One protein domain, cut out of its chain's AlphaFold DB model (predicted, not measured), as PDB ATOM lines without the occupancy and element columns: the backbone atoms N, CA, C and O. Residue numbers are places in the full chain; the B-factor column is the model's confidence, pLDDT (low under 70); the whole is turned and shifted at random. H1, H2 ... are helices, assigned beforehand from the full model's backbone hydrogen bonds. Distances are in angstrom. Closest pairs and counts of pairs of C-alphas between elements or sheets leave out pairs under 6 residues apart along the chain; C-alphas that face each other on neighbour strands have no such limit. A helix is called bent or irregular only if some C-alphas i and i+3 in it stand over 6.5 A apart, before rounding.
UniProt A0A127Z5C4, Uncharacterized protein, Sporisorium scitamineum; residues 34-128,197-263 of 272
ATOM      1  N   VAL A  34       2.738 -24.106   4.862       89.50
ATOM      2  CA  VAL A  34       2.858 -25.428   4.247       89.50
ATOM      3  C   VAL A  34       1.542 -25.828   3.589       89.50
ATOM      4  O   VAL A  34       1.551 -26.276   2.443       89.50
ATOM      5  N   GLU A  35       0.403 -25.602   4.247       89.00
ATOM      6  CA  GLU A  35      -0.917 -25.824   3.649       89.00
ATOM      7  C   GLU A  35      -1.144 -24.937   2.423       89.00
ATOM      8  O   GLU A  35      -1.646 -25.413   1.403       89.00
ATOM      9  N   ALA A  36      -0.731 -23.668   2.484       87.94
ATOM     10  CA  ALA A  36      -0.794 -22.757   1.348       87.94
ATOM     11  C   ALA A  36       0.051 -23.275   0.172       87.94
ATOM     12  O   ALA A  36      -0.432 -23.309  -0.960       87.94
ATOM     13  N   ALA A  37       1.273 -23.755   0.428       90.25
ATOM     14  CA  ALA A  37       2.124 -24.343  -0.605       90.25
ATOM     15  C   ALA A  37       1.570 -25.666  -1.158       90.25
ATOM     16  O   ALA A  37       1.644 -25.909  -2.362       90.25
ATOM     17  N   ILE A  38       0.969 -26.516  -0.320       89.75
ATOM     18  CA  ILE A  38       0.276 -27.728  -0.777       89.75
ATOM     19  C   ILE A  38      -0.923 -27.352  -1.652       89.75
ATOM     20  O   ILE A  38      -1.131 -27.970  -2.695       89.75
ATOM     21  N   ALA A  39      -1.685 -26.324  -1.271       86.88
ATOM     22  CA  ALA A  39      -2.828 -25.844  -2.037       86.88
ATOM     23  C   ALA A  39      -2.428 -25.307  -3.419       86.88
ATOM     24  O   ALA A  39      -3.210 -25.459  -4.356       86.88
ATOM     25  N   LEU A  40      -1.217 -24.751  -3.581       86.00
ATOM     26  CA  LEU A  40      -0.674 -24.408  -4.903       86.00
ATOM     27  C   LEU A  40      -0.553 -25.645  -5.808       86.00
ATOM     28  O   LEU A  40      -0.798 -25.546  -7.005       86.00
ATOM     29  N   ALA A  41      -0.216 -26.809  -5.247       80.69
ATOM     30  CA  ALA A  41      -0.046 -28.060  -5.989       80.69
ATOM     31  C   ALA A  41      -1.360 -28.837  -6.230       80.69
ATOM     32  O   ALA A  41      -1.357 -29.840  -6.944       80.69
ATOM     33  N   ASP A  42      -2.486 -28.404  -5.655       79.75
ATOM     34  CA  ASP A  42      -3.776 -29.089  -5.774       79.75
ATOM     35  C   ASP A  42      -4.441 -28.812  -7.132       79.75
ATOM     36  O   ASP A  42      -4.621 -27.656  -7.525       79.75
ATOM     37  N   LYS A  43      -4.844 -29.881  -7.839       61.94
ATOM     38  CA  LYS A  43      -5.516 -29.856  -9.150       61.94
ATOM     39  C   LYS A  43      -6.859 -29.126  -9.167       61.94
ATOM     40  O   LYS A  43      -7.235 -28.576 -10.199       61.94
ATOM     41  N   SER A  44      -7.562 -29.089  -8.041       55.84
ATOM     42  CA  SER A  44      -8.955 -28.631  -7.970       55.84
ATOM     43  C   SER A  44      -9.129 -27.114  -7.826       55.84
ATOM     44  O   SER A  44     -10.198 -26.590  -8.131       55.84
ATOM     45  N   LYS A  45      -8.089 -26.392  -7.386       61.84
ATOM     46  CA  LYS A  45      -8.215 -24.988  -6.945       61.84
ATOM     47  C   LYS A  45      -7.938 -23.929  -8.014       61.84
ATOM     48  O   LYS A  45      -8.249 -22.763  -7.796       61.84
ATOM     49  N   PHE A  46      -7.388 -24.317  -9.162       62.06
ATOM     50  CA  PHE A  46      -7.059 -23.386 -10.244       62.06
ATOM     51  C   PHE A  46      -7.639 -23.869 -11.565       62.06
ATOM     52  O   PHE A  46      -7.383 -25.002 -11.976       62.06
ATOM     53  N   SER A  47      -8.388 -22.985 -12.227       67.44
ATOM     54  CA  SER A  47      -8.915 -23.181 -13.581       67.44
ATOM     55  C   SER A  47      -7.818 -23.148 -14.651       67.44
ATOM     56  O   SER A  47      -8.015 -23.695 -15.732       67.44
ATOM     57  N   GLN A  48      -6.659 -22.547 -14.351       73.94
ATOM     58  CA  GLN A  48      -5.468 -22.532 -15.203       73.94
ATOM     59  C   GLN A  48      -4.194 -22.754 -14.367       73.94
ATOM     60  O   GLN A  48      -4.128 -22.262 -13.239       73.94
ATOM     61  N   PRO A  49      -3.184 -23.482 -14.882       78.88
ATOM     62  CA  PRO A  49      -1.899 -23.631 -14.203       78.88
ATOM     63  C   PRO A  49      -1.178 -22.289 -14.022       78.88
ATOM     64  O   PRO A  49      -1.241 -21.428 -14.895       78.88
ATOM     65  N   LEU A  50      -0.433 -22.147 -12.923       86.12
ATOM     66  CA  LEU A  50       0.494 -21.029 -12.726       86.12
ATOM     67  C   LEU A  50       1.641 -21.087 -13.738       86.12
ATOM     68  O   LEU A  50       2.141 -22.172 -14.055       86.12
ATOM     69  N   SER A  51       2.111 -19.920 -14.181       89.19
ATOM     70  CA  SER A  51       3.390 -19.826 -14.886       89.19
ATOM     71  C   SER A  51       4.567 -20.127 -13.946       89.19
ATOM     72  O   SER A  51       4.458 -20.035 -12.721       89.19
ATOM     73  N   ALA A  52       5.731 -20.474 -14.509       89.81
ATOM     74  CA  ALA A  52       6.910 -20.826 -13.707       89.81
ATOM     75  C   ALA A  52       7.395 -19.649 -12.850       89.81
ATOM     76  O   ALA A  52       7.779 -19.835 -11.696       89.81
ATOM     77  N   THR A  53       7.327 -18.435 -13.396       91.38
ATOM     78  CA  THR A  53       7.674 -17.199 -12.687       91.38
ATOM     79  C   THR A  53       6.741 -16.964 -11.500       91.38
ATOM     80  O   THR A  53       7.221 -16.763 -10.387       91.38
ATOM     81  N   GLU A  54       5.423 -17.065 -11.707       91.38
ATOM     82  CA  GLU A  54       4.431 -16.882 -10.637       91.38
ATOM     83  C   GLU A  54       4.560 -17.944  -9.544       91.38
ATOM     84  O   GLU A  54       4.388 -17.643  -8.363       91.38
ATOM     85  N   LEU A  55       4.870 -19.190  -9.920       92.31
ATOM     86  CA  LEU A  55       5.124 -20.258  -8.960       92.31
ATOM     87  C   LEU A  55       6.327 -19.918  -8.071       92.31
ATOM     88  O   LEU A  55       6.215 -19.991  -6.848       92.31
ATOM     89  N   GLY A  56       7.448 -19.502  -8.672       91.38
ATOM     90  CA  GLY A  56       8.644 -19.083  -7.935       91.38
ATOM     91  C   GLY A  56       8.365 -17.913  -6.986       91.38
ATOM     92  O   GLY A  56       8.754 -17.960  -5.822       91.38
ATOM     93  N   GLU A  57       7.620 -16.904  -7.438       92.38
ATOM     94  CA  GLU A  57       7.246 -15.732  -6.631       92.38
ATOM     95  C   GLU A  57       6.330 -16.085  -5.451       92.38
ATOM     96  O   GLU A  57       6.549 -15.626  -4.325       92.38
ATOM     97  N   LYS A  58       5.324 -16.938  -5.675       91.94
ATOM     98  CA  LYS A  58       4.417 -17.393  -4.612       91.94
ATOM     99  C   LYS A  58       5.147 -18.239  -3.571       91.94
ATOM    100  O   LYS A  58       4.948 -18.024  -2.379       91.94
ATOM    101  N   LEU A  59       6.011 -19.159  -3.996       93.56
ATOM    102  CA  LEU A  59       6.813 -19.977  -3.080       93.56
ATOM    103  C   LEU A  59       7.819 -19.127  -2.295       93.56
ATOM    104  O   LEU A  59       7.962 -19.310  -1.087       93.56
ATOM    105  N   TYR A  60       8.463 -18.153  -2.946       92.50
ATOM    106  CA  TYR A  60       9.335 -17.184  -2.277       92.50
ATOM    107  C   TYR A  60       8.582 -16.429  -1.179       92.50
ATOM    108  O   TYR A  60       9.056 -16.355  -0.046       92.50
ATOM    109  N   SER A  61       7.381 -15.941  -1.495       90.44
ATOM    110  CA  SER A  61       6.539 -15.200  -0.554       90.44
ATOM    111  C   SER A  61       6.253 -15.996   0.720       90.44
ATOM    112  O   SER A  61       6.305 -15.446   1.812       90.44
ATOM    113  N   LEU A  62       5.999 -17.303   0.598       90.88
ATOM    114  CA  LEU A  62       5.804 -18.188   1.752       90.88
ATOM    115  C   LEU A  62       7.104 -18.388   2.540       90.88
ATOM    116  O   LEU A  62       7.089 -18.392   3.768       90.88
ATOM    117  N   SER A  63       8.236 -18.492   1.839       89.88
ATOM    118  CA  SER A  63       9.538 -18.750   2.454       89.88
ATOM    119  C   SER A  63      10.036 -17.641   3.378       89.88
ATOM    120  O   SER A  63      10.771 -17.932   4.317       89.88
ATOM    121  N   VAL A  64       9.657 -16.383   3.138       86.44
ATOM    122  CA  VAL A  64      10.114 -15.231   3.940       86.44
ATOM    123  C   VAL A  64       9.229 -14.944   5.153       86.44
ATOM    124  O   VAL A  64       9.621 -14.175   6.022       86.44
ATOM    125  N   LEU A  65       8.057 -15.581   5.256       81.50
ATOM    126  CA  LEU A  65       7.149 -15.413   6.399       81.50
ATOM    127  C   LEU A  65       7.582 -16.211   7.638       81.50
ATOM    128  O   LEU A  65       7.012 -16.030   8.713       81.50
ATOM    129  N   GLU A  66       8.552 -17.113   7.495       70.00
ATOM    130  CA  GLU A  66       8.976 -18.019   8.567       70.00
ATOM    131  C   GLU A  66      10.262 -17.573   9.283       70.00
ATOM    132  O   GLU A  66      10.543 -18.049  10.387       70.00
ATOM    133  N   GLY A  67      11.013 -16.630   8.710       67.56
ATOM    134  CA  GLY A  67      12.203 -16.043   9.319       67.56
ATOM    135  C   GLY A  67      11.895 -14.722  10.002       67.56
ATOM    136  O   GLY A  67      11.954 -13.664   9.383       67.56
ATOM    137  N   ASP A  68      11.616 -14.773  11.302       74.62
ATOM    138  CA  ASP A  68      11.686 -13.584  12.152       74.62
ATOM    139  C   ASP A  68      13.135 -13.426  12.646       74.62
ATOM    140  O   ASP A  68      13.599 -14.278  13.416       74.62
ATOM    141  N   PRO A  69      13.848 -12.348  12.264       73.69
ATOM    142  CA  PRO A  69      15.229 -12.097  12.683       73.69
ATOM    143  C   PRO A  69      15.429 -12.125  14.209       73.69
ATOM    144  O   PRO A  69      16.531 -12.357  14.710       73.69
ATOM    145  N   SER A  70      14.361 -11.878  14.968       68.44
ATOM    146  CA  SER A  70      14.359 -11.821  16.431       68.44
ATOM    147  C   SER A  70      14.396 -13.214  17.073       68.44
ATOM    148  O   SER A  70      14.836 -13.361  18.218       68.44
ATOM    149  N   ARG A  71      14.006 -14.269  16.346       65.31
ATOM    150  CA  ARG A  71      13.954 -15.642  16.872       65.31
ATOM    151  C   ARG A  71      15.343 -16.262  17.059       65.31
ATOM    152  O   ARG A  71      16.292 -15.908  16.350       65.31
ATOM    153  N   PRO A  72      15.507 -17.197  18.014       60.06
ATOM    154  CA  PRO A  72      16.681 -18.066  18.070       60.06
ATOM    155  C   PRO A  72      16.860 -18.822  16.754       60.06
ATOM    156  O   PRO A  72      15.888 -19.307  16.183       60.06
ATOM    157  N   PHE A  73      18.101 -18.918  16.274       70.00
ATOM    158  CA  PHE A  73      18.440 -19.627  15.034       70.00
ATOM    159  C   PHE A  73      17.710 -19.116  13.776       70.00
ATOM    160  O   PHE A  73      17.567 -19.865  12.813       70.00
ATOM    161  N   ALA A  74      17.296 -17.841  13.752       76.44
ATOM    162  CA  ALA A  74      16.535 -17.249  12.646       76.44
ATOM    163  C   ALA A  74      17.189 -17.459  11.269       76.44
ATOM    164  O   ALA A  74      16.506 -17.818  10.316       76.44
ATOM    165  N   ILE A  75      18.520 -17.327  11.171       79.62
ATOM    166  CA  ILE A  75      19.258 -17.594   9.923       79.62
ATOM    167  C   ILE A  75      19.050 -19.047   9.471       79.62
ATOM    168  O   ILE A  75      18.664 -19.293   8.333       79.62
ATOM    169  N   LYS A  76      19.253 -20.018  10.373       81.00
ATOM    170  CA  LYS A  76      19.085 -21.451  10.082       81.00
ATOM    171  C   LYS A  76      17.652 -21.769   9.645       81.00
ATOM    172  O   LYS A  76      17.464 -22.464   8.650       81.00
ATOM    173  N   GLN A  77      16.659 -21.240  10.359       81.81
ATOM    174  CA  GLN A  77      15.239 -21.443  10.051       81.81
ATOM    175  C   GLN A  77      14.852 -20.853   8.693       81.81
ATOM    176  O   GLN A  77      14.099 -21.471   7.939       81.81
ATOM    177  N   GLN A  78      15.406 -19.689   8.352       87.88
ATOM    178  CA  GLN A  78      15.153 -19.056   7.066       87.88
ATOM    179  C   GLN A  78      15.751 -19.872   5.910       87.88
ATOM    180  O   GLN A  78      15.049 -20.147   4.938       87.88
ATOM    181  N   LEU A  79      16.997 -20.345   6.040       88.88
ATOM    182  CA  LEU A  79      17.643 -21.204   5.035       88.88
ATOM    183  C   LEU A  79      16.905 -22.547   4.867       88.88
ATOM    184  O   LEU A  79      16.627 -22.964   3.743       88.88
ATOM    185  N   GLN A  80      16.517 -23.191   5.977       88.69
ATOM    186  CA  GLN A  80      15.669 -24.396   5.990       88.69
ATOM    187  C   GLN A  80      14.379 -24.190   5.195       88.69
ATOM    188  O   GLN A  80      13.984 -25.036   4.391       88.69
ATOM    189  N   SER A  81      13.704 -23.069   5.442       90.81
ATOM    190  CA  SER A  81      12.422 -22.757   4.820       90.81
ATOM    191  C   SER A  81      12.586 -22.493   3.334       90.81
ATOM    192  O   SER A  81      11.853 -23.070   2.538       90.81
ATOM    193  N   GLN A  82      13.589 -21.714   2.936       93.50
ATOM    194  CA  GLN A  82      13.867 -21.466   1.524       93.50
ATOM    195  C   GLN A  82      14.200 -22.766   0.771       93.50
ATOM    196  O   GLN A  82      13.680 -22.979  -0.324       93.50
ATOM    197  N   ALA A  83      14.976 -23.679   1.368       93.56
ATOM    198  CA  ALA A  83      15.278 -24.980   0.764       93.56
ATOM    199  C   ALA A  83      14.025 -25.848   0.612       93.56
ATOM    200  O   ALA A  83      13.795 -26.436  -0.444       93.56
ATOM    201  N   PHE A  84      13.175 -25.872   1.637       95.00
ATOM    202  CA  PHE A  84      11.894 -26.566   1.586       95.00
ATOM    203  C   PHE A  84      10.972 -26.006   0.490       95.00
ATOM    204  O   PHE A  84      10.448 -26.768  -0.320       95.00
ATOM    205  N   TYR A  85      10.788 -24.685   0.419       95.00
ATOM    206  CA  TYR A  85       9.903 -24.080  -0.580       95.00
ATOM    207  C   TYR A  85      10.448 -24.189  -2.001       95.00
ATOM    208  O   TYR A  85       9.656 -24.241  -2.939       95.00
ATOM    209  N   ARG A  86      11.764 -24.347  -2.174       93.88
ATOM    210  CA  ARG A  86      12.339 -24.756  -3.456       93.88
ATOM    211  C   ARG A  86      11.879 -26.161  -3.868       93.88
ATOM    212  O   ARG A  86      11.405 -26.316  -4.986       93.88
ATOM    213  N   MET A  87      11.880 -27.140  -2.956       94.00
ATOM    214  CA  MET A  87      11.341 -28.491  -3.229       94.00
ATOM    215  C   MET A  87       9.841 -28.495  -3.558       94.00
ATOM    216  O   MET A  87       9.335 -29.403  -4.220       94.00
ATOM    217  N   MET A  88       9.088 -27.497  -3.087       93.81
ATOM    218  CA  MET A  88       7.661 -27.390  -3.404       93.81
ATOM    219  C   MET A  88       7.410 -27.052  -4.881       93.81
ATOM    220  O   MET A  88       6.334 -27.367  -5.392       93.81
ATOM    221  N   ALA A  89       8.399 -26.499  -5.596       91.81
ATOM    222  CA  ALA A  89       8.330 -26.358  -7.048       91.81
ATOM    223  C   ALA A  89       8.373 -27.728  -7.753       91.81
ATOM    224  O   ALA A  89       7.575 -27.968  -8.663       91.81
ATOM    225  N   ASP A  90       9.211 -28.659  -7.283       91.12
ATOM    226  CA  ASP A  90       9.233 -30.041  -7.788       91.12
ATOM    227  C   ASP A  90       7.909 -30.755  -7.499       91.12
ATOM    228  O   ASP A  90       7.345 -31.427  -8.367       91.12
ATOM    229  N   ARG A  91       7.355 -30.543  -6.295       91.44
ATOM    230  CA  ARG A  91       6.045 -31.090  -5.917       91.44
ATOM    231  C   ARG A  91       4.950 -30.610  -6.861       91.44
ATOM    232  O   ARG A  91       4.114 -31.412  -7.281       91.44
ATOM    233  N   TYR A  92       4.941 -29.319  -7.190       89.75
ATOM    234  CA  TYR A  92       3.979 -28.759  -8.133       89.75
ATOM    235  C   TYR A  92       4.064 -29.482  -9.480       89.75
ATOM    236  O   TYR A  92       3.049 -29.966  -9.972       89.75
ATOM    237  N   ALA A  93       5.267 -29.648 -10.035       87.31
ATOM    238  CA  ALA A  93       5.458 -30.352 -11.302       87.31
ATOM    239  C   ALA A  93       5.010 -31.824 -11.248       87.31
ATOM    240  O   ALA A  93       4.406 -32.320 -12.199       87.31
ATOM    241  N   HIS A  94       5.252 -32.509 -10.126       87.44
ATOM    242  CA  HIS A  94       4.834 -33.896  -9.921       87.44
ATOM    243  C   HIS A  94       3.305 -34.051  -9.911       87.44
ATOM    244  O   HIS A  94       2.752 -34.924 -10.582       87.44
ATOM    245  N   PHE A  95       2.600 -33.190  -9.170       86.81
ATOM    246  CA  PHE A  95       1.151 -33.297  -8.997       86.81
ATOM    247  C   PHE A  95       0.330 -32.521 -10.026       86.81
ATOM    248  O   PHE A  95      -0.865 -32.773 -10.120       86.81
ATOM    249  N   ARG A  96       0.924 -31.647 -10.842       82.75
ATOM    250  CA  ARG A  96       0.269 -30.939 -11.959       82.75
ATOM    251  C   ARG A  96       0.916 -31.305 -13.304       82.75
ATOM    252  O   ARG A  96       1.464 -30.439 -13.982       82.75
ATOM    253  N   PRO A  97       0.840 -32.574 -13.749       74.31
ATOM    254  CA  PRO A  97       1.413 -32.995 -15.028       74.31
ATOM    255  C   PRO A  97       0.713 -32.355 -16.238       74.31
ATOM    256  O   PRO A  97       1.238 -32.418 -17.342       74.31
ATOM    257  N   ASP A  98      -0.474 -31.771 -16.047       75.00
ATOM    258  CA  ASP A  98      -1.213 -30.949 -17.011       75.00
ATOM    259  C   ASP A  98      -0.562 -29.580 -17.251       75.00
ATOM    260  O   ASP A  98      -0.738 -29.012 -18.328       75.00
ATOM    261  N   ALA A  99       0.284 -29.104 -16.331       69.00
ATOM    262  CA  ALA A  99       1.207 -27.990 -16.554       69.00
ATOM    263  C   ALA A  99       2.394 -28.420 -17.446       69.00
ATOM    264  O   ALA A  99       3.558 -28.132 -17.152       69.00
ATOM    265  N   LYS A 100       2.111 -29.167 -18.524       55.47
ATOM    266  CA  LYS A 100       3.116 -29.693 -19.452       55.47
ATOM    267  C   LYS A 100       3.956 -28.543 -19.988       55.47
ATOM    268  O   LYS A 100       3.435 -27.618 -20.602       55.47
ATOM    269  N   GLY A 101       5.264 -28.636 -19.775       57.47
ATOM    270  CA  GLY A 101       6.214 -27.639 -20.247       57.47
ATOM    271  C   GLY A 101       6.472 -26.499 -19.273       57.47
ATOM    272  O   GLY A 101       7.170 -25.578 -19.674       57.47
ATOM    273  N   LEU A 102       5.983 -26.551 -18.023       67.94
ATOM    274  CA  LEU A 102       6.462 -25.652 -16.974       67.94
ATOM    275  C   LEU A 102       7.974 -25.868 -16.809       67.94
ATOM    276  O   LEU A 102       8.392 -26.933 -16.342       67.94
ATOM    277  N   PRO A 103       8.820 -24.896 -17.176       81.19
ATOM    278  CA  PRO A 103      10.242 -25.040 -16.959       81.19
ATOM    279  C   PRO A 103      10.506 -24.848 -15.463       81.19
ATOM    280  O   PRO A 103      10.707 -23.726 -15.009       81.19
ATOM    281  N   VAL A 104      10.491 -25.932 -14.679       85.25
ATOM    282  CA  VAL A 104      10.734 -25.900 -13.219       85.25
ATOM    283  C   VAL A 104      12.040 -25.167 -12.901       85.25
ATOM    284  O   VAL A 104      12.113 -24.398 -11.949       85.25
ATOM    285  N   PHE A 105      13.044 -25.290 -13.774       89.00
ATOM    286  CA  PHE A 105      14.291 -24.535 -13.667       89.00
ATOM    287  C   PHE A 105      14.102 -23.002 -13.701       89.00
ATOM    288  O   PHE A 105      14.893 -22.291 -13.090       89.00
ATOM    289  N   VAL A 106      13.083 -22.474 -14.391       92.06
ATOM    290  CA  VAL A 106      12.739 -21.038 -14.382       92.06
ATOM    291  C   VAL A 106      12.088 -20.660 -13.061       92.06
ATOM    292  O   VAL A 106      12.419 -19.609 -12.524       92.06
ATOM    293  N   ALA A 107      11.225 -21.517 -12.505       91.94
ATOM    294  CA  ALA A 107      10.670 -21.296 -11.169       91.94
ATOM    295  C   ALA A 107      11.784 -21.277 -10.114       91.94
ATOM    296  O   ALA A 107      11.833 -20.362  -9.297       91.94
ATOM    297  N   HIS A 108      12.728 -22.222 -10.195       93.44
ATOM    298  CA  HIS A 108      13.929 -22.249  -9.358       93.44
ATOM    299  C   HIS A 108      14.759 -20.979  -9.514       93.44
ATOM    300  O   HIS A 108      15.058 -20.331  -8.522       93.44
ATOM    301  N   ARG A 109      15.090 -20.588 -10.750       93.62
ATOM    302  CA  ARG A 109      15.874 -19.375 -11.006       93.62
ATOM    303  C   ARG A 109      15.188 -18.142 -10.431       93.62
ATOM    304  O   ARG A 109      15.825 -17.358  -9.741       93.62
ATOM    305  N   ARG A 110      13.886 -17.993 -10.685       93.94
ATOM    306  CA  ARG A 110      13.119 -16.851 -10.191       93.94
ATOM    307  C   ARG A 110      13.086 -16.811  -8.668       93.94
ATOM    308  O   ARG A 110      13.241 -15.742  -8.090       93.94
ATOM    309  N   PHE A 111      12.889 -17.962  -8.032       94.31
ATOM    310  CA  PHE A 111      12.938 -18.099  -6.582       94.31
ATOM    311  C   PHE A 111      14.317 -17.705  -6.033       94.31
ATOM    312  O   PHE A 111      14.400 -16.872  -5.134       94.31
ATOM    313  N   ASP A 112      15.394 -18.232  -6.619       93.44
ATOM    314  CA  ASP A 112      16.773 -17.971  -6.199       93.44
ATOM    315  C   ASP A 112      17.145 -16.486  -6.328       93.44
ATOM    316  O   ASP A 112      17.697 -15.914  -5.395       93.44
ATOM    317  N   GLU A 113      16.763 -15.826  -7.427       93.56
ATOM    318  CA  GLU A 113      16.957 -14.378  -7.629       93.56
ATOM    319  C   GLU A 113      16.266 -13.512  -6.561       93.56
ATOM    320  O   GLU A 113      16.685 -12.382  -6.296       93.56
ATOM    321  N   LEU A 114      15.143 -13.981  -6.015       94.25
ATOM    322  CA  LEU A 114      14.402 -13.277  -4.967       94.25
ATOM    323  C   LEU A 114      14.988 -13.571  -3.585       94.25
ATOM    324  O   LEU A 114      15.047 -12.674  -2.743       94.25
ATOM    325  N   VAL A 115      15.448 -14.803  -3.360       93.19
ATOM    326  CA  VAL A 115      16.190 -15.190  -2.154       93.19
ATOM    327  C   VAL A 115      17.485 -14.394  -2.041       93.19
ATOM    328  O   VAL A 115      17.758 -13.851  -0.974       93.19
ATOM    329  N   ASP A 116      18.241 -14.269  -3.128       92.69
ATOM    330  CA  ASP A 116      19.472 -13.479  -3.184       92.69
ATOM    331  C   ASP A 116      19.221 -12.023  -2.759       92.69
ATOM    332  O   ASP A 116      19.778 -11.546  -1.771       92.69
ATOM    333  N   ARG A 117      18.247 -11.360  -3.402       91.38
ATOM    334  CA  ARG A 117      17.829  -9.988  -3.062       91.38
ATOM    335  C   ARG A 117      17.342  -9.832  -1.623       91.38
ATOM    336  O   ARG A 117      17.574  -8.800  -0.996       91.38
ATOM    337  N   TYR A 118      16.648 -10.835  -1.091       91.44
ATOM    338  CA  TYR A 118      16.246 -10.838   0.313       91.44
ATOM    339  C   TYR A 118      17.471 -10.813   1.233       91.44
ATOM    340  O   TYR A 118      17.538 -10.004   2.159       91.44
ATOM    341  N   TRP A 119      18.461 -11.668   0.983       90.38
ATOM    342  CA  TRP A 119      19.650 -11.725   1.827       90.38
ATOM    343  C   TRP A 119      20.543 -10.502   1.661       90.38
ATOM    344  O   TRP A 119      21.045 -10.002   2.668       90.38
ATOM    345  N   GLU A 120      20.655  -9.946   0.460       89.75
ATOM    346  CA  GLU A 120      21.316  -8.661   0.230       89.75
ATOM    347  C   GLU A 120      20.710  -7.556   1.118       89.75
ATOM    348  O   GLU A 120      21.436  -6.829   1.802       89.75
ATOM    349  N   ALA A 121      19.376  -7.484   1.186       87.75
ATOM    350  CA  ALA A 121      18.659  -6.458   1.941       87.75
ATOM    351  C   ALA A 121      18.669  -6.674   3.468       87.75
ATOM    352  O   ALA A 121      18.837  -5.716   4.224       87.75
ATOM    353  N   PHE A 122      18.482  -7.911   3.942       87.38
ATOM    354  CA  PHE A 122      18.170  -8.185   5.354       87.38
ATOM    355  C   PHE A 122      19.295  -8.858   6.147       87.38
ATOM    356  O   PHE A 122      19.236  -8.897   7.379       87.38
ATOM    357  N   SER A 123      20.351  -9.356   5.496       86.12
ATOM    358  CA  SER A 123      21.465 -10.043   6.177       86.12
ATOM    359  C   SER A 123      22.072  -9.222   7.320       86.12
ATOM    360  O   SER A 123      22.388  -9.784   8.365       86.12
ATOM    361  N   ALA A 124      22.185  -7.897   7.176       84.06
ATOM    362  CA  ALA A 124      22.728  -7.029   8.223       84.06
ATOM    363  C   ALA A 124      21.911  -7.081   9.527       84.06
ATOM    364  O   ALA A 124      22.493  -7.181  10.607       84.06
ATOM    365  N   GLU A 125      20.579  -7.074   9.436       84.94
ATOM    366  CA  GLU A 125      19.698  -7.171  10.604       84.94
ATOM    367  C   GLU A 125      19.841  -8.535  11.292       84.94
ATOM    368  O   GLU A 125      19.992  -8.614  12.514       84.94
ATOM    369  N   TYR A 126      19.853  -9.612  10.502       84.19
ATOM    370  CA  TYR A 126      20.052 -10.970  11.005       84.19
ATOM    371  C   TYR A 126      21.401 -11.126  11.716       84.19
ATOM    372  O   TYR A 126      21.463 -11.708  12.802       84.19
ATOM    373  N   VAL A 127      22.476 -10.592  11.126       79.56
ATOM    374  CA  VAL A 127      23.821 -10.609  11.715       79.56
ATOM    375  C   VAL A 127      23.862  -9.812  13.015       79.56
ATOM    376  O   VAL A 127      24.381 -10.320  14.009       79.56
ATOM    377  N   LEU A 128      23.291  -8.606  13.043       80.69
ATOM    378  CA  LEU A 128      23.252  -7.770  14.243       80.69
ATOM    379  C   LEU A 128      22.541  -8.489  15.396       80.69
ATOM    380  O   LEU A 128      23.129  -8.688  16.459       80.69
ATOM    381  N   PRO A 197      25.311 -24.712  17.290       45.84
ATOM    382  CA  PRO A 197      24.793 -25.667  16.317       45.84
ATOM    383  C   PRO A 197      25.194 -25.239  14.909       45.84
ATOM    384  O   PRO A 197      25.080 -24.064  14.556       45.84
ATOM    385  N   SER A 198      25.685 -26.202  14.129       51.59
ATOM    386  CA  SER A 198      25.990 -26.005  12.715       51.59
ATOM    387  C   SER A 198      24.848 -25.243  12.028       51.59
ATOM    388  O   SER A 198      23.668 -25.534  12.270       51.59
ATOM    389  N   PHE A 199      25.187 -24.268  11.172       53.62
ATOM    390  CA  PHE A 199      24.200 -23.616  10.301       53.62
ATOM    391  C   PHE A 199      23.527 -24.630   9.378       53.62
ATOM    392  O   PHE A 199      22.384 -24.422   8.970       53.62
ATOM    393  N   MET A 200      24.215 -25.737   9.085       59.84
ATOM    394  CA  MET A 200      23.637 -26.824   8.318       59.84
ATOM    395  C   MET A 200      22.604 -27.567   9.158       59.84
ATOM    396  O   MET A 200      22.813 -27.974  10.300       59.84
ATOM    397  N   THR A 201      21.445 -27.697   8.543       69.25
ATOM    398  CA  THR A 201      20.324 -28.510   8.977       69.25
ATOM    399  C   THR A 201      20.334 -29.816   8.198       69.25
ATOM    400  O   THR A 201      20.790 -29.875   7.055       69.25
ATOM    401  N   HIS A 202      19.721 -30.842   8.768       79.19
ATOM    402  CA  HIS A 202      19.380 -32.055   8.044       79.19
ATOM    403  C   HIS A 202      17.896 -32.070   7.693       79.19
ATOM    404  O   HIS A 202      17.089 -31.364   8.294       79.19
ATOM    405  N   TYR A 203      17.525 -32.904   6.724       79.75
ATOM    406  CA  TYR A 203      16.122 -33.147   6.378       79.75
ATOM    407  C   TYR A 203      15.296 -33.605   7.598       79.75
ATOM    408  O   TYR A 203      14.147 -33.205   7.770       79.75
ATOM    409  N   GLN A 204      15.911 -34.382   8.494       81.88
ATOM    410  CA  GLN A 204      15.295 -34.854   9.737       81.88
ATOM    411  C   GLN A 204      15.015 -33.732  10.750       81.88
ATOM    412  O   GLN A 204      14.216 -33.930  11.660       81.88
ATOM    413  N   ASP A 205      15.606 -32.547  10.575       79.56
ATOM    414  CA  ASP A 205      15.350 -31.389  11.436       79.56
ATOM    415  C   ASP A 205      14.137 -30.568  10.962       79.56
ATOM    416  O   ASP A 205      13.711 -29.643  11.655       79.56
ATOM    417  N   LEU A 206      13.579 -30.857   9.775       82.06
ATOM    418  CA  LEU A 206      12.378 -30.169   9.296       82.06
ATOM    419  C   LEU A 206      11.179 -30.497  10.193       82.06
ATOM    420  O   LEU A 206      10.996 -31.665  10.518       82.06
ATOM    421  N   PRO A 207      10.302 -29.531  10.514       84.88
ATOM    422  CA  PRO A 207       9.025 -29.807  11.169       84.88
ATOM    423  C   PRO A 207       8.224 -30.930  10.489       84.88
ATOM    424  O   PRO A 207       8.256 -31.078   9.263       84.88
ATOM    425  N   ASP A 208       7.459 -31.691  11.279       85.75
ATOM    426  CA  ASP A 208       6.664 -32.837  10.802       85.75
ATOM    427  C   ASP A 208       5.731 -32.502   9.641       85.75
ATOM    428  O   ASP A 208       5.556 -33.302   8.718       85.75
ATOM    429  N   GLU A 209       5.155 -31.306   9.671       87.50
ATOM    430  CA  GLU A 209       4.277 -30.802   8.624       87.50
ATOM    431  C   GLU A 209       5.011 -30.689   7.279       87.50
ATOM    432  O   GLU A 209       4.546 -31.222   6.270       87.50
ATOM    433  N   LYS A 210       6.216 -30.100   7.273       90.81
ATOM    434  CA  LYS A 210       7.067 -29.980   6.079       90.81
ATOM    435  C   LYS A 210       7.515 -31.345   5.571       90.81
ATOM    436  O   LYS A 210       7.431 -31.604   4.374       90.81
ATOM    437  N   ARG A 211       7.924 -32.253   6.466       90.38
ATOM    438  CA  ARG A 211       8.263 -33.635   6.079       90.38
ATOM    439  C   ARG A 211       7.069 -34.342   5.448       90.38
ATOM    440  O   ARG A 211       7.198 -34.975   4.406       90.38
ATOM    441  N   THR A 212       5.885 -34.189   6.036       89.56
ATOM    442  CA  THR A 212       4.643 -34.765   5.508       89.56
ATOM    443  C   THR A 212       4.285 -34.189   4.139       89.56
ATOM    444  O   THR A 212       3.901 -34.943   3.243       89.56
ATOM    445  N   ALA A 213       4.510 -32.892   3.924       89.38
ATOM    446  CA  ALA A 213       4.314 -32.230   2.638       89.38
ATOM    447  C   ALA A 213       5.241 -32.739   1.522       89.38
ATOM    448  O   ALA A 213       4.969 -32.470   0.355       89.38
ATOM    449  N   ILE A 214       6.296 -33.501   1.819       90.06
ATOM    450  CA  ILE A 214       7.192 -34.079   0.802       90.06
ATOM    451  C   ILE A 214       7.257 -35.609   0.818       90.06
ATOM    452  O   ILE A 214       8.014 -36.186   0.050       90.06
ATOM    453  N   LYS A 215       6.371 -36.279   1.571       88.06
ATOM    454  CA  LYS A 215       6.244 -37.754   1.619       88.06
ATOM    455  C   LYS A 215       5.893 -38.437   0.291       88.06
ATOM    456  O   LYS A 215       5.848 -39.658   0.236       88.06
ATOM    457  N   TYR A 216       5.594 -37.673  -0.756       86.94
ATOM    458  CA  TYR A 216       5.414 -38.226  -2.101       86.94
ATOM    459  C   TYR A 216       6.741 -38.681  -2.727       86.94
ATOM    460  O   TYR A 216       6.731 -39.431  -3.697       86.94
ATOM    461  N   LEU A 217       7.865 -38.217  -2.175       90.00
ATOM    462  CA  LEU A 217       9.206 -38.698  -2.469       90.00
ATOM    463  C   LEU A 217       9.623 -39.709  -1.399       90.00
ATOM    464  O   LEU A 217       9.302 -39.538  -0.220       90.00
ATOM    465  N   ASP A 218      10.413 -40.708  -1.791       90.50
ATOM    466  CA  ASP A 218      11.104 -41.565  -0.828       90.50
ATOM    467  C   ASP A 218      12.014 -40.726   0.078       90.50
ATOM    468  O   ASP A 218      12.643 -39.763  -0.365       90.50
ATOM    469  N   ASN A 219      12.125 -41.108   1.356       86.06
ATOM    470  CA  ASN A 219      12.877 -40.339   2.358       86.06
ATOM    471  C   ASN A 219      14.336 -40.078   1.954       86.06
ATOM    472  O   ASN A 219      14.875 -39.014   2.258       86.06
ATOM    473  N   GLU A 220      14.972 -41.030   1.271       87.94
ATOM    474  CA  GLU A 220      16.340 -40.871   0.782       87.94
ATOM    475  C   GLU A 220      16.428 -39.791  -0.307       87.94
ATOM    476  O   GLU A 220      17.290 -38.912  -0.249       87.94
ATOM    477  N   VAL A 221      15.498 -39.808  -1.265       90.31
ATOM    478  CA  VAL A 221      15.421 -38.819  -2.350       90.31
ATOM    479  C   VAL A 221      15.096 -37.437  -1.788       90.31
ATOM    480  O   VAL A 221      15.766 -36.461  -2.126       90.31
ATOM    481  N   ALA A 222      14.121 -37.358  -0.882       89.50
ATOM    482  CA  ALA A 222      13.751 -36.125  -0.196       89.50
ATOM    483  C   ALA A 222      14.943 -35.525   0.567       89.50
ATOM    484  O   ALA A 222      15.212 -34.330   0.455       89.50
ATOM    485  N   GLY A 223      15.700 -36.363   1.284       86.44
ATOM    486  CA  GLY A 223      16.905 -35.950   1.999       86.44
ATOM    487  C   GLY A 223      17.996 -35.405   1.076       86.44
ATOM    488  O   GLY A 223      18.558 -34.345   1.362       86.44
ATOM    489  N   LYS A 224      18.264 -36.086  -0.047       88.94
ATOM    490  CA  LYS A 224      19.250 -35.647  -1.051       88.94
ATOM    491  C   LYS A 224      18.856 -34.312  -1.686       88.94
ATOM    492  O   LYS A 224      19.676 -33.399  -1.720       88.94
ATOM    493  N   LEU A 225      17.607 -34.171  -2.136       90.62
ATOM    494  CA  LEU A 225      17.116 -32.926  -2.739       90.62
ATOM    495  C   LEU A 225      17.154 -31.760  -1.752       90.62
ATOM    496  O   LEU A 225      17.663 -30.692  -2.088       90.62
ATOM    497  N   PHE A 226      16.691 -31.979  -0.518       91.56
ATOM    498  CA  PHE A 226      16.752 -30.959   0.524       91.56
ATOM    499  C   PHE A 226      18.186 -30.486   0.761       91.56
ATOM    500  O   PHE A 226      18.434 -29.286   0.819       91.56
ATOM    501  N   HIS A 227      19.137 -31.418   0.860       87.81
ATOM    502  CA  HIS A 227      20.542 -31.089   1.065       87.81
ATOM    503  C   HIS A 227      21.132 -30.280  -0.097       87.81
ATOM    504  O   HIS A 227      21.763 -29.252   0.140       87.81
ATOM    505  N   VAL A 228      20.882 -30.693  -1.344       88.94
ATOM    506  CA  VAL A 228      21.346 -29.967  -2.538       88.94
ATOM    507  C   VAL A 228      20.792 -28.543  -2.563       88.94
ATOM    508  O   VAL A 228      21.537 -27.587  -2.775       88.94
ATOM    509  N   TYR A 229      19.496 -28.368  -2.307       92.00
ATOM    510  CA  TYR A 229      18.882 -27.041  -2.310       92.00
ATOM    511  C   TYR A 229      19.314 -26.178  -1.137       92.00
ATOM    512  O   TYR A 229      19.515 -24.979  -1.318       92.00
ATOM    513  N   LEU A 230      19.514 -26.778   0.032       90.44
ATOM    514  CA  LEU A 230      20.085 -26.090   1.175       90.44
ATOM    515  C   LEU A 230      21.493 -25.580   0.869       90.44
ATOM    516  O   LEU A 230      21.771 -24.432   1.191       90.44
ATOM    517  N   ILE A 231      22.355 -26.388   0.241       86.31
ATOM    518  CA  ILE A 231      23.696 -25.948  -0.167       86.31
ATOM    519  C   ILE A 231      23.592 -24.790  -1.154       86.31
ATOM    520  O   ILE A 231      24.212 -23.760  -0.929       86.31
ATOM    521  N   ASN A 232      22.775 -24.909  -2.201       85.94
ATOM    522  CA  ASN A 232      22.641 -23.836  -3.189       85.94
ATOM    523  C   ASN A 232      22.184 -22.523  -2.544       85.94
ATOM    524  O   ASN A 232      22.753 -21.469  -2.806       85.94
ATOM    525  N   ILE A 233      21.188 -22.591  -1.659       89.12
ATOM    526  CA  ILE A 233      20.707 -21.415  -0.937       89.12
ATOM    527  C   ILE A 233      21.767 -20.910   0.034       89.12
ATOM    528  O   ILE A 233      21.939 -19.708   0.144       89.12
ATOM    529  N   TYR A 234      22.501 -21.787   0.718       85.88
ATOM    530  CA  TYR A 234      23.606 -21.392   1.588       85.88
ATOM    531  C   TYR A 234      24.686 -20.626   0.816       85.88
ATOM    532  O   TYR A 234      25.116 -19.573   1.281       85.88
ATOM    533  N   GLU A 235      25.087 -21.114  -0.356       82.69
ATOM    534  CA  GLU A 235      26.079 -20.457  -1.205       82.69
ATOM    535  C   GLU A 235      25.575 -19.085  -1.669       82.69
ATOM    536  O   GLU A 235      26.268 -18.094  -1.480       82.69
ATOM    537  N   THR A 236      24.339 -18.983  -2.170       80.25
ATOM    538  CA  THR A 236      23.763 -17.695  -2.602       80.25
ATOM    539  C   THR A 236      23.509 -16.731  -1.440       80.25
ATOM    540  O   THR A 236      23.651 -15.526  -1.589       80.25
ATOM    541  N   ALA A 237      23.119 -17.236  -0.271       79.31
ATOM    542  CA  ALA A 237      22.680 -16.421   0.854       79.31
ATOM    543  C   ALA A 237      23.779 -16.198   1.890       79.31
ATOM    544  O   ALA A 237      24.236 -15.083   2.133       79.31
ATOM    545  N   ALA A 238      24.145 -17.277   2.580       76.50
ATOM    546  CA  ALA A 238      24.969 -17.209   3.767       76.50
ATOM    547  C   ALA A 238      26.415 -16.889   3.405       76.50
ATOM    548  O   ALA A 238      27.021 -16.023   4.037       76.50
ATOM    549  N   ARG A 239      26.953 -17.538   2.373       78.25
ATOM    550  CA  ARG A 239      28.334 -17.312   1.961       78.25
ATOM    551  C   ARG A 239      28.555 -15.889   1.451       78.25
ATOM    552  O   ARG A 239      29.445 -15.209   1.951       78.25
ATOM    553  N   GLU A 240      27.716 -15.423   0.533       82.38
ATOM    554  CA  GLU A 240      27.868 -14.094  -0.076       82.38
ATOM    555  C   GLU A 240      27.497 -12.954   0.891       82.38
ATOM    556  O   GLU A 240      28.285 -12.035   1.143       82.38
ATOM    557  N   HIS A 241      26.311 -13.019   1.507       86.50
ATOM    558  CA  HIS A 241      25.745 -11.868   2.225       86.50
ATOM    559  C   HIS A 241      25.976 -11.889   3.732       86.50
ATOM    560  O   HIS A 241      25.988 -10.834   4.369       86.50
ATOM    561  N   ILE A 242      26.127 -13.072   4.331       79.88
ATOM    562  CA  ILE A 242      26.234 -13.216   5.788       79.88
ATOM    563  C   ILE A 242      27.702 -13.274   6.221       79.88
ATOM    564  O   ILE A 242      28.102 -12.495   7.090       79.88
ATOM    565  N   LEU A 243      28.526 -14.143   5.620       76.25
ATOM    566  CA  LEU A 243      29.932 -14.310   6.018       76.25
ATOM    567  C   LEU A 243      30.736 -13.022   5.876       76.25
ATOM    568  O   LEU A 243      31.488 -12.672   6.786       76.25
ATOM    569  N   SER A 244      30.521 -12.282   4.788       73.31
ATOM    570  CA  SER A 244      31.172 -10.992   4.532       73.31
ATOM    571  C   SER A 244      30.920  -9.952   5.636       73.31
ATOM    572  O   SER A 244      31.740  -9.063   5.860       73.31
ATOM    573  N   LYS A 245      29.814 -10.076   6.384       75.25
ATOM    574  CA  LYS A 245      29.464  -9.194   7.514       75.25
ATOM    575  C   LYS A 245      29.982  -9.694   8.865       75.25
ATOM    576  O   LYS A 245      30.001  -8.943   9.844       75.25
ATOM    577  N   PHE A 246      30.402 -10.954   8.935       68.44
ATOM    578  CA  PHE A 246      31.118 -11.508  10.084       68.44
ATOM    579  C   PHE A 246      32.636 -11.368   9.947       68.44
ATOM    580  O   PHE A 246      33.332 -11.303  10.961       68.44
ATOM    581  N   SER A 247      33.146 -11.273   8.715       56.34
ATOM    582  CA  SER A 247      34.573 -11.359   8.415       56.34
ATOM    583  C   SER A 247      35.441 -10.190   8.882       56.34
ATOM    584  O   SER A 247      36.660 -10.315   8.838       56.34
ATOM    585  N   SER A 248      34.866  -9.084   9.358       53.38
ATOM    586  CA  SER A 248      35.640  -7.909   9.782       53.38
ATOM    587  C   SER A 248      35.836  -7.753  11.295       53.38
ATOM    588  O   SER A 248      36.673  -6.946  11.687       53.38
ATOM    589  N   GLU A 249      35.106  -8.473  12.159       53.25
ATOM    590  CA  GLU A 249      35.016  -8.087  13.587       53.25
ATOM    591  C   GLU A 249      35.078  -9.225  14.619       53.25
ATOM    592  O   GLU A 249      35.312  -8.940  15.792       53.25
ATOM    593  N   ASP A 250      34.886 -10.499  14.248       58.06
ATOM    594  CA  ASP A 250      34.866 -11.591  15.238       58.06
ATOM    595  C   ASP A 250      35.428 -12.928  14.695       58.06
ATOM    596  O   ASP A 250      34.703 -13.717  14.074       58.06
ATOM    597  N   PRO A 251      36.711 -13.234  14.978       55.97
ATOM    598  CA  PRO A 251      37.357 -14.492  14.602       55.97
ATOM    599  C   PRO A 251      36.655 -15.744  15.148       55.97
ATOM    600  O   PRO A 251      36.684 -16.799  14.509       55.97
ATOM    601  N   ASN A 252      35.994 -15.654  16.308       55.44
ATOM    602  CA  ASN A 252      35.266 -16.786  16.881       55.44
ATOM    603  C   ASN A 252      33.979 -17.063  16.109       55.44
ATOM    604  O   ASN A 252      33.607 -18.228  15.947       55.44
ATOM    605  N   THR A 253      33.322 -16.026  15.592       55.41
ATOM    606  CA  THR A 253      32.153 -16.207  14.735       55.41
ATOM    607  C   THR A 253      32.544 -16.738  13.356       55.41
ATOM    608  O   THR A 253      31.914 -17.684  12.885       55.41
ATOM    609  N   LEU A 254      33.648 -16.271  12.766       54.84
ATOM    610  CA  LEU A 254      34.209 -16.881  11.551       54.84
ATOM    611  C   LEU A 254      34.537 -18.366  11.733       54.84
ATOM    612  O   LEU A 254      34.226 -19.165  10.857       54.84
ATOM    613  N   ARG A 255      35.091 -18.771  12.884       53.44
ATOM    614  CA  ARG A 255      35.352 -20.189  13.187       53.44
ATOM    615  C   ARG A 255      34.062 -21.015  13.269       53.44
ATOM    616  O   ARG A 255      34.029 -22.147  12.797       53.44
ATOM    617  N   ARG A 256      32.987 -20.449  13.836       57.09
ATOM    618  CA  ARG A 256      31.655 -21.090  13.901       57.09
ATOM    619  C   ARG A 256      31.059 -21.309  12.510       57.09
ATOM    620  O   ARG A 256      30.466 -22.356  12.271       57.09
ATOM    621  N   PHE A 257      31.250 -20.355  11.602       53.88
ATOM    622  CA  PHE A 257      30.836 -20.473  10.205       53.88
ATOM    623  C   PHE A 257      31.745 -21.401   9.387       53.88
ATOM    624  O   PHE A 257      31.250 -22.256   8.669       53.88
ATOM    625  N   SER A 258      33.065 -21.311   9.535       46.38
ATOM    626  CA  SER A 258      34.032 -22.139   8.799       46.38
ATOM    627  C   SER A 258      33.917 -23.629   9.140       46.38
ATOM    628  O   SER A 258      34.102 -24.478   8.271       46.38
ATOM    629  N   ASN A 259      33.499 -23.979  10.363       47.62
ATOM    630  CA  ASN A 259      33.184 -25.366  10.719       47.62
ATOM    631  C   ASN A 259      32.067 -25.974   9.848       47.62
ATOM    632  O   ASN A 259      31.992 -27.196   9.745       47.62
ATOM    633  N   VAL A 260      31.230 -25.156   9.199       47.72
ATOM    634  CA  VAL A 260      30.207 -25.581   8.227       47.72
ATOM    635  C   VAL A 260      30.841 -25.969   6.887       47.72
ATOM    636  O   VAL A 260      30.508 -27.013   6.333       47.72
ATOM    637  N   GLU A 261      31.810 -25.190   6.405       40.34
ATOM    638  CA  GLU A 261      32.578 -25.485   5.181       40.34
ATOM    639  C   GLU A 261      33.538 -26.679   5.374       40.34
ATOM    640  O   GLU A 261      33.774 -27.481   4.468       40.34
ATOM    641  N   GLY A 262      34.061 -26.848   6.591       37.72
ATOM    642  CA  GLY A 262      34.882 -28.000   6.974       37.72
ATOM    643  C   GLY A 262      34.090 -29.295   7.214       37.72
ATOM    644  O   GLY A 262      34.676 -30.376   7.205       37.72
ATOM    645  N   SER A 263      32.771 -29.216   7.431       36.91
ATOM    646  CA  SER A 263      31.905 -30.398   7.597       36.91
ATOM    647  C   SER A 263      31.168 -30.794   6.315       36.91
ATOM    648  O   SER A 263      30.873 -31.976   6.139       36.91
TER     649      SER A 263
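This is residues 34 to 128 and 197 to 263 of the 272 residues of an uncharacterized protein of Sporisorium scitamineum (UniProt A0A127Z5C4). Four helices, H2, H3, H4 and H6, form an elongated bundle, with H3 in the middle and H6 slanting past H3 and H4. The short helix H1 packs on H3, the short H5 packs on H1, and at one end of the long axis H7 folds back from the end of H6, with residues 247 to 252 sticking out. The printed part has 162 residues with seven named helices, H1 to H7 in chain order, and no named strand; the class is all helix. It is compact, with a radius of gyration of the C-alphas of 16.3 A and spans of 54 by 30 by 25 A.

Begin at H1, residues 34 to 40. It touches H3, residues 74 to 95, the hub, which touches H1 with residues 85 to 92 alone; the closest C-alphas, of Ala 37 and Met 88, are 6.9 A apart. Look next at H2, residues 52 to 63: it and H3 form a hairpin at 36 degrees, only just a steep tilt, with the C-alphas of Ser 63 and Gln 82 5.2 A apart at the closest. H4, residues 104 to 128, forms a hairpin with H3 at a shallow tilt of 11 degrees, closest at C-alphas 86 and 108, 6.6 A. H4 touches H2 with residues 104 to 115 alone, closest at the C-alphas of Gly 56 and Ala 107, 4.4 A. H5, residues 208 to 213, touches H1, closest at C-alphas 34 and 210, 6.5 A. H6, residues 219 to 246, touches H3 with residues 225 to 234 alone, at a steep tilt of 41 degrees, closest at C-alphas 83 and 230, 5.0 A. With residues 233 to 246 alone it touches H4, closest at C-alphas 119 and 237, 5.7 A. H7, residues 251 to 263, forms a hairpin with H6, closest at C-alphas 246 and 254, 6.4 A; H7 and H3 are apart. In H1, H2 and H5 every O i to N i+4 pair is within hydrogen-bond range; H3 has 16 of 18, H4 19 of 21, H6 19 of 24 and H7 7 of 9.

Find C-alpha 34 at (2.858, -25.428, 4.247), where H1 begins. H3 is 31.0 A long. H4, 35.2 A, is irregular, with C-alphas 121 and 124 7.5 A apart, and has a kink of 51 degrees near residue 122. H6, 35.0 A, has a kink of 49 degrees near residue 239; it is neither bent nor irregular, but only just: C-alphas 236 and 239 are 6.5 A apart. H7 ends at C-alpha 263, (31.905, -30.398, 7.597).

The two C-alphas farthest apart, of Ser 47 and Pro 251, are 54.9 A apart. Residues 129 to 196 are not printed, and C-alphas 128 and 197 across the cut are 18.1 A apart. Of the links printed whole, H1 to H2 is long. The mean pLDDT of the printed part is 80.0; 36 residues are under 70, among them 197 to 201 and 246 to 263.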